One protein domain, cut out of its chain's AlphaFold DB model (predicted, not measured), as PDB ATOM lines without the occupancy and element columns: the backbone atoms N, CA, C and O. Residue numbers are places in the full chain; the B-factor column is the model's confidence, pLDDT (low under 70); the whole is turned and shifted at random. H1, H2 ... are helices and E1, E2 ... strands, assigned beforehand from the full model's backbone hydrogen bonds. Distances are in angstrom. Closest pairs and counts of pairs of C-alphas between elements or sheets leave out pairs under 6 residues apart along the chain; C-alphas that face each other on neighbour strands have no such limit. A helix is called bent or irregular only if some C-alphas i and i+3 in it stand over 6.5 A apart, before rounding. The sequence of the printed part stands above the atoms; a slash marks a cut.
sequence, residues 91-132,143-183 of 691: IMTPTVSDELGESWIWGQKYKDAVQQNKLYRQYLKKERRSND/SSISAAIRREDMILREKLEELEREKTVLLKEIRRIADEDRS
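Overview. This is residues 91 to 132 and 143 to 183 of the 691 residues of the protein "Protein kinase" of Perkinsela sp. CCAP 1560/4 (UniProt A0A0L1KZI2). Two long helices, H1 and H2, lie side by side and run opposite ways, and a small two-stranded hairpin, E1 and E2, is joined to the first residues of H1. H2 is much the longer helix: its residues 145 to 163 lie along H1, and at the far end residues 172 to 183, of which 172 to 182 belong to H2, stick out free. The printed part has 83 residues, with two named strands followed by two named helices in the order E1, E2, H1, H2; the sheet has the order E1, E2 and is antiparallel, and the class is mostly helix. The whole is extended, with a radius of gyration of the C-alphas of 19.3 A, and its outline is a rod spanning 68 by 28 by 17 A.

Arrangement. E1, residues 91 to 94, and E2, residues 100 to 106, form a hairpin of antiparallel neighbour strands, with 135 degrees between their directions. C-alphas 92 and 102 face each other at 4.9 A. N 91 and O 103 are within hydrogen-bond range at 2.9 A, as are N 101 and O 93 at 2.8 A. H1, residues 108 to 130, follows E2 after a tight link of one residue. H2, residues 143 to 182, touches H1 with its residues 145 to 163 alone. The closest C-alphas of the two helices are those of Leu 124 and Ile 145, 6.7 A apart. The helices run opposite ways at a shallow tilt of 9 degrees. E2 and H2 are near each other, with 5 pairs of C-alphas within 10 A. E1 is apart from both H1 and H2. In H2 every O i to N i+4 pair is within hydrogen-bond range; in H1 it is 18 of 19.

Along the chain. E1 begins at C-alpha 91, at (137.970, 124.693, 187.484), and has 4 residues over 10.0 A. E2 has 7 residues over 19.1 A. H1 begins at C-alpha 108, at (135.076, 139.936, 191.873), and its 23 residues measure 32.9 A from first to last C-alpha. H2, 40 residues, measures 57.8 A and ends at C-alpha 182, at (155.430, 119.959, 189.923). Neither helix is bent.

Size, cuts and confidence. The two C-alphas farthest apart are those of Asp 132 and Ser 183, at 68.7 A. Residues 133 to 142 are not printed, and C-alphas 132 and 143 are 15.9 A apart across this cut, which lies in the link from H1 to H2. The links from E1 to E2 and from E2 to H1 are tight. Without residues 172 to 183, which stand free, the body of 71 residues spans 59 by 26 by 19 A. The mean pLDDT of the printed part is 85.2, and residues 97 to 99, residues 128 to 132 and residue 143 are under 70.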
ATOM      1  N   ILE A  91     138.540 125.923 186.931       89.81
ATOM      2  CA  ILE A  91     137.970 124.693 187.484       89.81
ATOM      3  C   ILE A  91     137.973 123.586 186.432       89.81
ATOM      4  O   ILE A  91     137.929 123.857 185.233       89.81
ATOM      5  N   MET A  92     137.985 122.336 186.887       85.19
ATOM      6  CA  MET A  92     137.803 121.173 186.021       85.19
ATOM      7  C   MET A  92     136.317 120.824 185.979       85.19
ATOM      8  O   MET A  92     135.704 120.572 187.015       85.19
ATOM      9  N   THR A  93     135.735 120.829 184.788       78.94
ATOM     10  CA  THR A  93     134.329 120.499 184.535       78.94
ATOM     11  C   THR A  93     134.232 119.263 183.645       78.94
ATOM     12  O   THR A  93     134.993 119.180 182.681       78.94
ATOM     13  N   PRO A  94     133.307 118.323 183.899       75.44
ATOM     14  CA  PRO A  94     133.053 117.213 182.985       75.44
ATOM     15  C   PRO A  94     132.641 117.740 181.606       75.44
ATOM     16  O   PRO A  94     131.756 118.592 181.503       75.44
ATOM     17  N   THR A  95     133.290 117.266 180.547       73.12
ATOM     18  CA  THR A  95     132.897 117.557 179.162       73.12
ATOM     19  C   THR A  95     131.866 116.544 178.669       73.12
ATOM     20  O   THR A  95     131.658 115.497 179.274       73.12
ATOM     21  N   VAL A  96     131.234 116.843 177.528       71.44
ATOM     22  CA  VAL A  96     130.257 115.961 176.856       71.44
ATOM     23  C   VAL A  96     130.859 114.589 176.486       71.44
ATOM     24  O   VAL A  96     130.116 113.645 176.245       71.44
ATOM     25  N   SER A  97     132.191 114.463 176.463       67.69
ATOM     26  CA  SER A  97     132.933 113.229 176.174       67.69
ATOM     27  C   SER A  97     133.485 112.512 177.418       67.69
ATOM     28  O   SER A  97     134.402 111.711 177.274       67.69
ATOM     29  N   ASP A  98     132.983 112.806 178.626       59.91
ATOM     30  CA  ASP A  98     133.483 112.276 179.916       59.91
ATOM     31  C   ASP A  98     134.966 112.592 180.222       59.91
ATOM     32  O   ASP A  98     135.545 112.093 181.189       59.91
ATOM     33  N   GLU A  99     135.588 113.487 179.453       63.84
ATOM     34  CA  GLU A  99     136.911 114.039 179.753       63.84
ATOM     35  C   GLU A  99     136.770 115.274 180.657       63.84
ATOM     36  O   GLU A  99     135.816 116.045 180.532       63.84
ATOM     37  N   LEU A 100     137.708 115.505 181.576       71.25
ATOM     38  CA  LEU A 100     137.733 116.741 182.367       71.25
ATOM     39  C   LEU A 100     138.238 117.898 181.492       71.25
ATOM     40  O   LEU A 100     139.371 117.874 181.018       71.25
ATOM     41  N   GLY A 101     137.401 118.914 181.289       75.12
ATOM     42  CA  GLY A 101     137.727 120.141 180.564       75.12
ATOM     43  C   GLY A 101     137.953 121.318 181.511       75.12
ATOM     44  O   GLY A 101     137.305 121.422 182.551       75.12
ATOM     45  N   GLU A 102     138.857 122.224 181.146       84.88
ATOM     46  CA  GLU A 102     139.132 123.439 181.916       84.88
ATOM     47  C   GLU A 102     138.070 124.515 181.638       84.88
ATOM     48  O   GLU A 102     137.864 124.909 180.489       84.88
ATOM     49  N   SER A 103     137.435 125.036 182.689       87.62
ATOM     50  CA  SER A 103     136.484 126.152 182.617       87.62
ATOM     51  C   SER A 103     136.958 127.327 183.472       87.62
ATOM     52  O   SER A 103     137.431 127.146 184.593       87.62
ATOM     53  N   TRP A 104     136.819 128.550 182.954       93.25
ATOM     54  CA  TRP A 104     137.176 129.779 183.671       93.25
ATOM     55  C   TRP A 104     135.992 130.341 184.458       93.25
ATOM     56  O   TRP A 104     134.917 130.552 183.896       93.25
ATOM     57  N   ILE A 105     136.214 130.658 185.732       94.50
ATOM     58  CA  ILE A 105     135.253 131.336 186.601       94.50
ATOM     59  C   ILE A 105     135.738 132.751 186.882       94.50
ATOM     60  O   ILE A 105     136.824 132.950 187.422       94.50
ATOM     61  N   TRP A 106     134.911 133.736 186.544       95.25
ATOM     62  CA  TRP A 106     135.216 135.145 186.761       95.25
ATOM     63  C   TRP A 106     135.160 135.551 188.239       95.25
ATOM     64  O   TRP A 106     134.233 135.196 188.974       95.25
ATOM     65  N   GLY A 107     136.158 136.339 188.637       95.19
ATOM     66  CA  GLY A 107     136.331 136.878 189.980       95.19
ATOM     67  C   GLY A 107     135.509 138.139 190.251       95.19
ATOM     68  O   GLY A 107     134.580 138.492 189.515       95.19
ATOM     69  N   GLN A 108     135.847 138.813 191.346       96.12
ATOM     70  CA  GLN A 108     135.076 139.936 191.873       96.12
ATOM     71  C   GLN A 108     135.016 141.142 190.921       96.12
ATOM     72  O   GLN A 108     133.927 141.664 190.687       96.12
ATOM     73  N   LYS A 109     136.131 141.530 190.284       95.50
ATOM     74  CA  LYS A 109     136.178 142.705 189.392       95.50
ATOM     75  C   LYS A 109     135.183 142.602 188.232       95.50
ATOM     76  O   LYS A 109     134.536 143.584 187.873       95.50
ATOM     77  N   TYR A 110     135.049 141.412 187.645       95.06
ATOM     78  CA  TYR A 110     134.089 141.162 186.569       95.06
ATOM     79  C   TYR A 110     132.646 141.274 187.072       95.06
ATOM     80  O   TYR A 110     131.813 141.924 186.437       95.06
ATOM     81  N   LYS A 111     132.346 140.659 188.226       94.00
ATOM     82  CA  LYS A 111     131.010 140.706 188.841       94.00
ATOM     83  C   LYS A 111     130.601 142.145 189.145       94.00
ATOM     84  O   LYS A 111     129.482 142.531 188.811       94.00
ATOM     85  N   ASP A 112     131.518 142.934 189.696       94.12
ATOM     86  CA  ASP A 112     131.296 144.343 190.015       94.12
ATOM     87  C   ASP A 112     131.042 145.172 188.752       94.12
ATOM     88  O   ASP A 112     130.048 145.893 188.695       94.12
ATOM     89  N   ALA A 113     131.861 145.011 187.704       91.25
ATOM     90  CA  ALA A 113     131.691 145.734 186.441       91.25
ATOM     91  C   ALA A 113     130.324 145.453 185.785       91.25
ATOM     92  O   ALA A 113     129.610 146.371 185.370       91.25
ATOM     93  N   VAL A 114     129.915 144.180 185.734       92.56
ATOM     94  CA  VAL A 114     128.614 143.782 185.172       92.56
ATOM     95  C   VAL A 114     127.454 144.296 186.032       92.56
ATOM     96  O   VAL A 114     126.455 144.787 185.498       92.56
ATOM     97  N   GLN A 115     127.573 144.220 187.360       92.88
ATOM     98  CA  GLN A 115     126.542 144.688 188.285       92.88
ATOM     99  C   GLN A 115     126.385 146.216 188.249       92.88
ATOM    100  O   GLN A 115     125.254 146.706 188.223       92.88
ATOM    101  N   GLN A 116     127.486 146.970 188.188       89.44
ATOM    102  CA  GLN A 116     127.472 148.430 188.050       89.44
ATOM    103  C   GLN A 116     126.768 148.863 186.759       89.44
ATOM    104  O   GLN A 116     125.832 149.664 186.816       89.44
ATOM    105  N   ASN A 117     127.114 148.265 185.612       89.62
ATOM    106  CA  ASN A 117     126.440 148.563 184.343       89.62
ATOM    107  C   ASN A 117     124.937 148.231 184.402       89.62
ATOM    108  O   ASN A 117     124.097 149.005 183.933       89.62
ATOM    109  N   LYS A 118     124.568 147.109 185.039       90.69
ATOM    110  CA  LYS A 118     123.162 146.728 185.246       90.69
ATOM    111  C   LYS A 118     122.403 147.769 186.073       90.69
ATOM    112  O   LYS A 118     121.292 148.141 185.686       90.69
ATOM    113  N   LEU A 119     122.977 148.243 187.182       89.44
ATOM    114  CA  LEU A 119     122.378 149.274 188.038       89.44
ATOM    115  C   LEU A 119     122.240 150.610 187.299       89.44
ATOM    116  O   LEU A 119     121.165 151.211 187.322       89.44
ATOM    117  N   TYR A 120     123.269 151.029 186.563       85.19
ATOM    118  CA  TYR A 120     123.237 152.265 185.782       85.19
ATOM    119  C   TYR A 120     122.174 152.228 184.673       85.19
ATOM    120  O   TYR A 120     121.380 153.156 184.510       85.19
ATOM    121  N   ARG A 121     122.044 151.094 183.973       84.69
ATOM    122  CA  ARG A 121     120.953 150.877 183.007       84.69
ATOM    123  C   ARG A 121     119.572 150.963 183.649       84.69
ATOM    124  O   ARG A 121     118.634 151.430 183.004       84.69
ATOM    125  N   GLN A 122     119.409 150.474 184.879       87.44
ATOM    126  CA  GLN A 122     118.140 150.593 185.601       87.44
ATOM    127  C   GLN A 122     117.848 152.041 185.996       87.44
ATOM    128  O   GLN A 122     116.707 152.475 185.840       87.44
ATOM    129  N   TYR A 123     118.859 152.784 186.449       84.19
ATOM    130  CA  TYR A 123     118.754 154.209 186.757       84.19
ATOM    131  C   TYR A 123     118.272 155.015 185.539       84.19
ATOM    132  O   TYR A 123     117.203 155.620 185.599       84.19
ATOM    133  N   LEU A 124     118.949 154.894 184.392       81.06
ATOM    134  CA  LEU A 124     118.574 155.603 183.159       81.06
ATOM    135  C   LEU A 124     117.157 155.251 182.665       81.06
ATOM    136  O   LEU A 124     116.432 156.089 182.127       81.06
ATOM    137  N   LYS A 125     116.720 153.999 182.857       81.00
ATOM    138  CA  LYS A 125     115.347 153.573 182.530       81.00
ATOM    139  C   LYS A 125     114.297 154.184 183.465       81.00
ATOM    140  O   LYS A 125     113.171 154.400 183.020       81.00
ATOM    141  N   LYS A 126     114.632 154.427 184.738       81.56
ATOM    142  CA  LYS A 126     113.752 155.104 185.708       81.56
ATOM    143  C   LYS A 126     113.679 156.609 185.441       81.56
ATOM    144  O   LYS A 126     112.589 157.171 185.485       81.56
ATOM    145  N   GLU A 127     114.793 157.233 185.077       73.94
ATOM    146  CA  GLU A 127     114.849 158.642 184.662       73.94
ATOM    147  C   GLU A 127     113.963 158.896 183.427       73.94
ATOM    148  O   GLU A 127     113.138 159.807 183.406       73.94
ATOM    149  N   ARG A 128     113.986 157.977 182.451       68.50
ATOM    150  CA  ARG A 128     113.065 158.006 181.300       68.50
ATOM    151  C   ARG A 128     111.577 157.980 181.688       68.50
ATOM    152  O   ARG A 128     110.758 158.484 180.930       68.50
ATOM    153  N   ARG A 129     111.220 157.347 182.812       65.31
ATOM    154  CA  ARG A 129     109.828 157.218 183.289       65.31
ATOM    155  C   ARG A 129     109.366 158.391 184.159       65.31
ATOM    156  O   ARG A 129     108.167 158.503 184.378       65.31
ATOM    157  N   SER A 130     110.288 159.199 184.681       61.19
ATOM    158  CA  SER A 130     109.993 160.315 185.597       61.19
ATOM    159  C   SER A 130     109.940 161.680 184.905       61.19
ATOM    160  O   SER A 130     109.331 162.591 185.453       61.19
ATOM    161  N   ASN A 131     110.497 161.818 183.696       58.53
ATOM    162  CA  ASN A 131     110.275 163.005 182.869       58.53
ATOM    163  C   ASN A 131     108.827 163.040 182.344       58.53
ATOM    164  O   ASN A 131     108.390 162.123 181.646       58.53
ATOM    165  N   ASP A 132     108.104 164.100 182.707       51.19
ATOM    166  CA  ASP A 132     106.691 164.355 182.403       51.19
ATOM    167  C   ASP A 132     106.411 164.339 180.878       51.19
ATOM    168  O   ASP A 132     107.088 165.055 180.132       51.19
ATOM    169  N   SER A 143     116.605 160.186 172.621       63.06
ATOM    170  CA  SER A 143     117.867 160.066 171.874       63.06
ATOM    171  C   SER A 143     119.096 160.240 172.782       63.06
ATOM    172  O   SER A 143     120.052 159.463 172.686       63.06
ATOM    173  N   SER A 144     119.035 161.185 173.729       74.56
ATOM    174  CA  SER A 144     120.086 161.438 174.723       74.56
ATOM    175  C   SER A 144     120.313 160.248 175.672       74.56
ATOM    176  O   SER A 144     121.447 159.788 175.827       74.56
ATOM    177  N   ILE A 145     119.247 159.653 176.221       76.69
ATOM    178  CA  ILE A 145     119.344 158.480 177.113       76.69
ATOM    179  C   ILE A 145     119.860 157.247 176.356       76.69
ATOM    180  O   ILE A 145     120.709 156.510 176.859       76.69
ATOM    181  N   SER A 146     119.404 157.017 175.120       78.12
ATOM    182  CA  SER A 146     119.938 155.936 174.283       78.12
ATOM    183  C   SER A 146     121.419 156.130 173.945       78.12
ATOM    184  O   SER A 146     122.166 155.152 173.899       78.12
ATOM    185  N   ALA A 147     121.871 157.369 173.733       83.44
ATOM    186  CA  ALA A 147     123.287 157.673 173.560       83.44
ATOM    187  C   ALA A 147     124.098 157.432 174.847       83.44
ATOM    188  O   ALA A 147     125.200 156.894 174.763       83.44
ATOM    189  N   ALA A 148     123.546 157.751 176.023       83.69
ATOM    190  CA  ALA A 148     124.171 157.462 177.314       83.69
ATOM    191  C   ALA A 148     124.334 155.953 177.560       83.69
ATOM    192  O   ALA A 148     125.424 155.514 177.907       83.69
ATOM    193  N   ILE A 149     123.304 155.145 177.271       83.00
ATOM    194  CA  ILE A 149     123.391 153.676 177.368       83.00
ATOM    195  C   ILE A 149     124.473 153.127 176.430       83.00
ATOM    196  O   ILE A 149     125.266 152.288 176.842       83.00
ATOM    197  N   ARG A 150     124.536 153.606 175.179       85.81
ATOM    198  CA  ARG A 150     125.577 153.177 174.228       85.81
ATOM    199  C   ARG A 150     126.983 153.532 174.704       85.81
ATOM    200  O   ARG A 150     127.893 152.731 174.522       85.81
ATOM    201  N   ARG A 151     127.160 154.715 175.303       87.00
ATOM    202  CA  ARG A 151     128.442 155.132 175.884       87.00
ATOM    203  C   ARG A 151     128.836 154.221 177.046       87.00
ATOM    204  O   ARG A 151     129.966 153.757 177.076       87.00
ATOM    205  N   GLU A 152     127.901 153.914 177.937       85.50
ATOM    206  CA  GLU A 152     128.171 153.015 179.061       85.50
ATOM    207  C   GLU A 152     128.490 151.586 178.598       85.50
ATOM    208  O   GLU A 152     129.372 150.927 179.139       85.50
ATOM    209  N   ASP A 153     127.813 151.104 177.556       85.69
ATOM    210  CA  ASP A 153     128.110 149.801 176.960       85.69
ATOM    211  C   ASP A 153     129.496 149.747 176.328       85.69
ATOM    212  O   ASP A 153     130.134 148.697 176.345       85.69
ATOM    213  N   MET A 154     129.960 150.861 175.765       88.81
ATOM    214  CA  MET A 154     131.320 150.984 175.250       88.81
ATOM    215  C   MET A 154     132.339 150.912 176.392       88.81
ATOM    216  O   MET A 154     133.263 150.110 176.312       88.81
ATOM    217  N   ILE A 155     132.113 151.647 177.487       89.44
ATOM    218  CA  ILE A 155     132.971 151.612 178.685       89.44
ATOM    219  C   ILE A 155     133.015 150.201 179.284       89.44
ATOM    220  O   ILE A 155     134.088 149.691 179.599       89.44
ATOM    221  N   LEU A 156     131.862 149.529 179.401       89.62
ATOM    222  CA  LEU A 156     131.823 148.151 179.888       89.62
ATOM    223  C   LEU A 156     132.611 147.218 178.964       89.62
ATOM    224  O   LEU A 156     133.368 146.391 179.459       89.62
ATOM    225  N   ARG A 157     132.460 147.334 177.639       89.75
ATOM    226  CA  ARG A 157     133.219 146.511 176.682       89.75
ATOM    227  C   ARG A 157     134.722 146.708 176.840       89.75
ATOM    228  O   ARG A 157     135.431 145.715 176.959       89.75
ATOM    229  N   GLU A 158     135.186 147.951 176.922       89.00
ATOM    230  CA  GLU A 158     136.600 148.263 177.164       89.00
ATOM    231  C   GLU A 158     137.090 147.646 178.481       89.00
ATOM    232  O   GLU A 158     138.167 147.044 178.525       89.00
ATOM    233  N   LYS A 159     136.269 147.710 179.539       90.12
ATOM    234  CA  LYS A 159     136.604 147.104 180.831       90.12
ATOM    235  C   LYS A 159     136.659 145.577 180.777       90.12
ATOM    236  O   LYS A 159     137.528 144.970 181.396       90.12
ATOM    237  N   LEU A 160     135.747 144.944 180.042       91.62
ATOM    238  CA  LEU A 160     135.742 143.494 179.849       91.62
ATOM    239  C   LEU A 160     136.944 143.028 179.019       91.62
ATOM    240  O   LEU A 160     137.537 142.002 179.338       91.62
ATOM    241  N   GLU A 161     137.344 143.790 178.003       90.00
ATOM    242  CA  GLU A 161     138.558 143.513 177.230       90.00
ATOM    243  C   GLU A 161     139.828 143.645 178.081       90.00
ATOM    244  O   GLU A 161     140.746 142.837 177.949       90.00
ATOM    245  N   GLU A 162     139.885 144.627 178.986       90.00
ATOM    246  CA  GLU A 162     140.968 144.746 179.968       90.00
ATOM    247  C   GLU A 162     141.016 143.533 180.907       90.00
ATOM    248  O   GLU A 162     142.084 142.957 181.114       90.00
ATOM    249  N   LEU A 163     139.865 143.087 181.416       91.56
ATOM    250  CA  LEU A 163     139.787 141.899 182.268       91.56
ATOM    251  C   LEU A 163     140.170 140.610 181.528       91.56
ATOM    252  O   LEU A 163     140.771 139.724 182.131       91.56
ATOM    253  N   GLU A 164     139.880 140.494 180.231       91.19
ATOM    254  CA  GLU A 164     140.321 139.353 179.416       91.19
ATOM    255  C   GLU A 164     141.852 139.347 179.223       91.19
ATOM    256  O   GLU A 164     142.488 138.286 179.260       91.19
ATOM    257  N   ARG A 165     142.475 140.529 179.103       89.75
ATOM    258  CA  ARG A 165     143.942 140.673 179.117       89.75
ATOM    259  C   ARG A 165     144.529 140.284 180.475       89.75
ATOM    260  O   ARG A 165     145.431 139.447 180.525       89.75
ATOM    261  N   GLU A 166     143.974 140.806 181.574       91.50
ATOM    262  CA  GLU A 166     144.378 140.439 182.945       91.50
ATOM    263  C   GLU A 166     144.259 138.923 183.181       91.50
ATOM    264  O   GLU A 166     145.193 138.296 183.685       91.50
ATOM    265  N   LYS A 167     143.156 138.303 182.743       92.94
ATOM    266  CA  LYS A 167     142.943 136.850 182.786       92.94
ATOM    267  C   LYS A 167     144.028 136.088 182.031       92.94
ATOM    268  O   LYS A 167     144.532 135.088 182.535       92.94
ATOM    269  N   THR A 168     144.398 136.533 180.832       90.69
ATOM    270  CA  THR A 168     145.416 135.853 180.014       90.69
ATOM    271  C   THR A 168     146.786 135.862 180.695       90.69
ATOM    272  O   THR A 168     147.494 134.853 180.682       90.69
ATOM    273  N   VAL A 169     147.145 136.979 181.337       90.69
ATOM    274  CA  VAL A 169     148.372 137.095 182.140       90.69
ATOM    275  C   VAL A 169     148.290 136.205 183.384       90.69
ATOM    276  O   VAL A 169     149.218 135.444 183.655       90.69
ATOM    277  N   LEU A 170     147.158 136.222 184.093       93.31
ATOM    278  CA  LEU A 170     146.943 135.397 185.282       93.31
ATOM    279  C   LEU A 170     147.015 133.896 184.966       93.31
ATOM    280  O   LEU A 170     147.636 133.147 185.710       93.31
ATOM    281  N   LEU A 171     146.456 133.445 183.841       92.12
ATOM    282  CA  LEU A 171     146.562 132.050 183.396       92.12
ATOM    283  C   LEU A 171     148.016 131.617 183.161       92.12
ATOM    284  O   LEU A 171     148.368 130.478 183.477       92.12
ATOM    285  N   LYS A 172     148.864 132.507 182.626       90.25
ATOM    286  CA  LYS A 172     150.304 132.243 182.468       90.25
ATOM    287  C   LYS A 172     150.967 132.061 183.838       90.25
ATOM    288  O   LYS A 172     151.707 131.100 184.016       90.25
ATOM    289  N   GLU A 173     150.629 132.906 184.811       91.69
ATOM    290  CA  GLU A 173     151.187 132.835 186.168       91.69
ATOM    291  C   GLU A 173     150.691 131.621 186.970       91.69
ATOM    292  O   GLU A 173     151.489 130.953 187.626       91.69
ATOM    293  N   ILE A 174     149.404 131.259 186.857       93.12
ATOM    294  CA  ILE A 174     148.848 130.022 187.439       93.12
ATOM    295  C   ILE A 174     149.635 128.810 186.938       93.12
ATOM    296  O   ILE A 174     150.041 127.960 187.730       93.12
ATOM    297  N   ARG A 175     149.865 128.730 185.619       92.88
ATOM    298  CA  ARG A 175     150.626 127.630 185.015       92.88
ATOM    299  C   ARG A 175     152.071 127.623 185.491       92.88
ATOM    300  O   ARG A 175     152.548 126.560 185.866       92.88
ATOM    301  N   ARG A 176     152.730 128.786 185.545       93.94
ATOM    302  CA  ARG A 176     154.110 128.920 186.032       93.94
ATOM    303  C   ARG A 176     154.256 128.403 187.464       93.94
ATOM    304  O   ARG A 176     155.128 127.581 187.709       93.94
ATOM    305  N   ILE A 177     153.390 128.821 188.391       93.81
ATOM    306  CA  ILE A 177     153.439 128.353 189.787       93.81
ATOM    307  C   ILE A 177     153.123 126.855 189.879       93.81
ATOM    308  O   ILE A 177     153.832 126.123 190.561       93.81
ATOM    309  N   ALA A 178     152.118 126.370 189.146       92.88
ATOM    310  CA  ALA A 178     151.800 124.944 189.129       92.88
ATOM    311  C   ALA A 178     152.936 124.089 188.534       92.88
ATOM    312  O   ALA A 178     153.150 122.956 188.959       92.88
ATOM    313  N   ASP A 179     153.665 124.607 187.544       93.94
ATOM    314  CA  ASP A 179     154.853 123.963 186.988       93.94
ATOM    315  C   ASP A 179     156.045 124.017 187.945       93.94
ATOM    316  O   ASP A 179     156.768 123.027 188.039       93.94
ATOM    317  N   GLU A 180     156.211 125.111 188.693       94.56
ATOM    318  CA  GLU A 180     157.199 125.222 189.772       94.56
ATOM    319  C   GLU A 180     156.944 124.141 190.827       94.56
ATOM    320  O   GLU A 180     157.851 123.382 191.144       94.56
ATOM    321  N   ASP A 181     155.701 123.997 191.296       93.00
ATOM    322  CA  ASP A 181     155.320 123.006 192.312       93.00
ATOM    323  C   ASP A 181     155.480 121.552 191.828       93.00
ATOM    324  O   ASP A 181     155.772 120.655 192.618       93.00
ATOM    325  N   ARG A 182     155.287 121.299 190.525       92.06
ATOM    326  CA  ARG A 182     155.430 119.959 189.923       92.06
ATOM    327  C   ARG A 182     156.854 119.623 189.492       92.06
ATOM    328  O   ARG A 182     157.123 118.464 189.175       92.06
ATOM    329  N   SER A 183     157.743 120.609 189.412       91.62
ATOM    330  CA  SER A 183     159.110 120.388 188.956       91.62
ATOM    331  C   SER A 183     159.893 119.557 189.969       91.62
ATOM    332  O   SER A 183     159.867 119.821 191.172       91.62
TER     333      SER A 183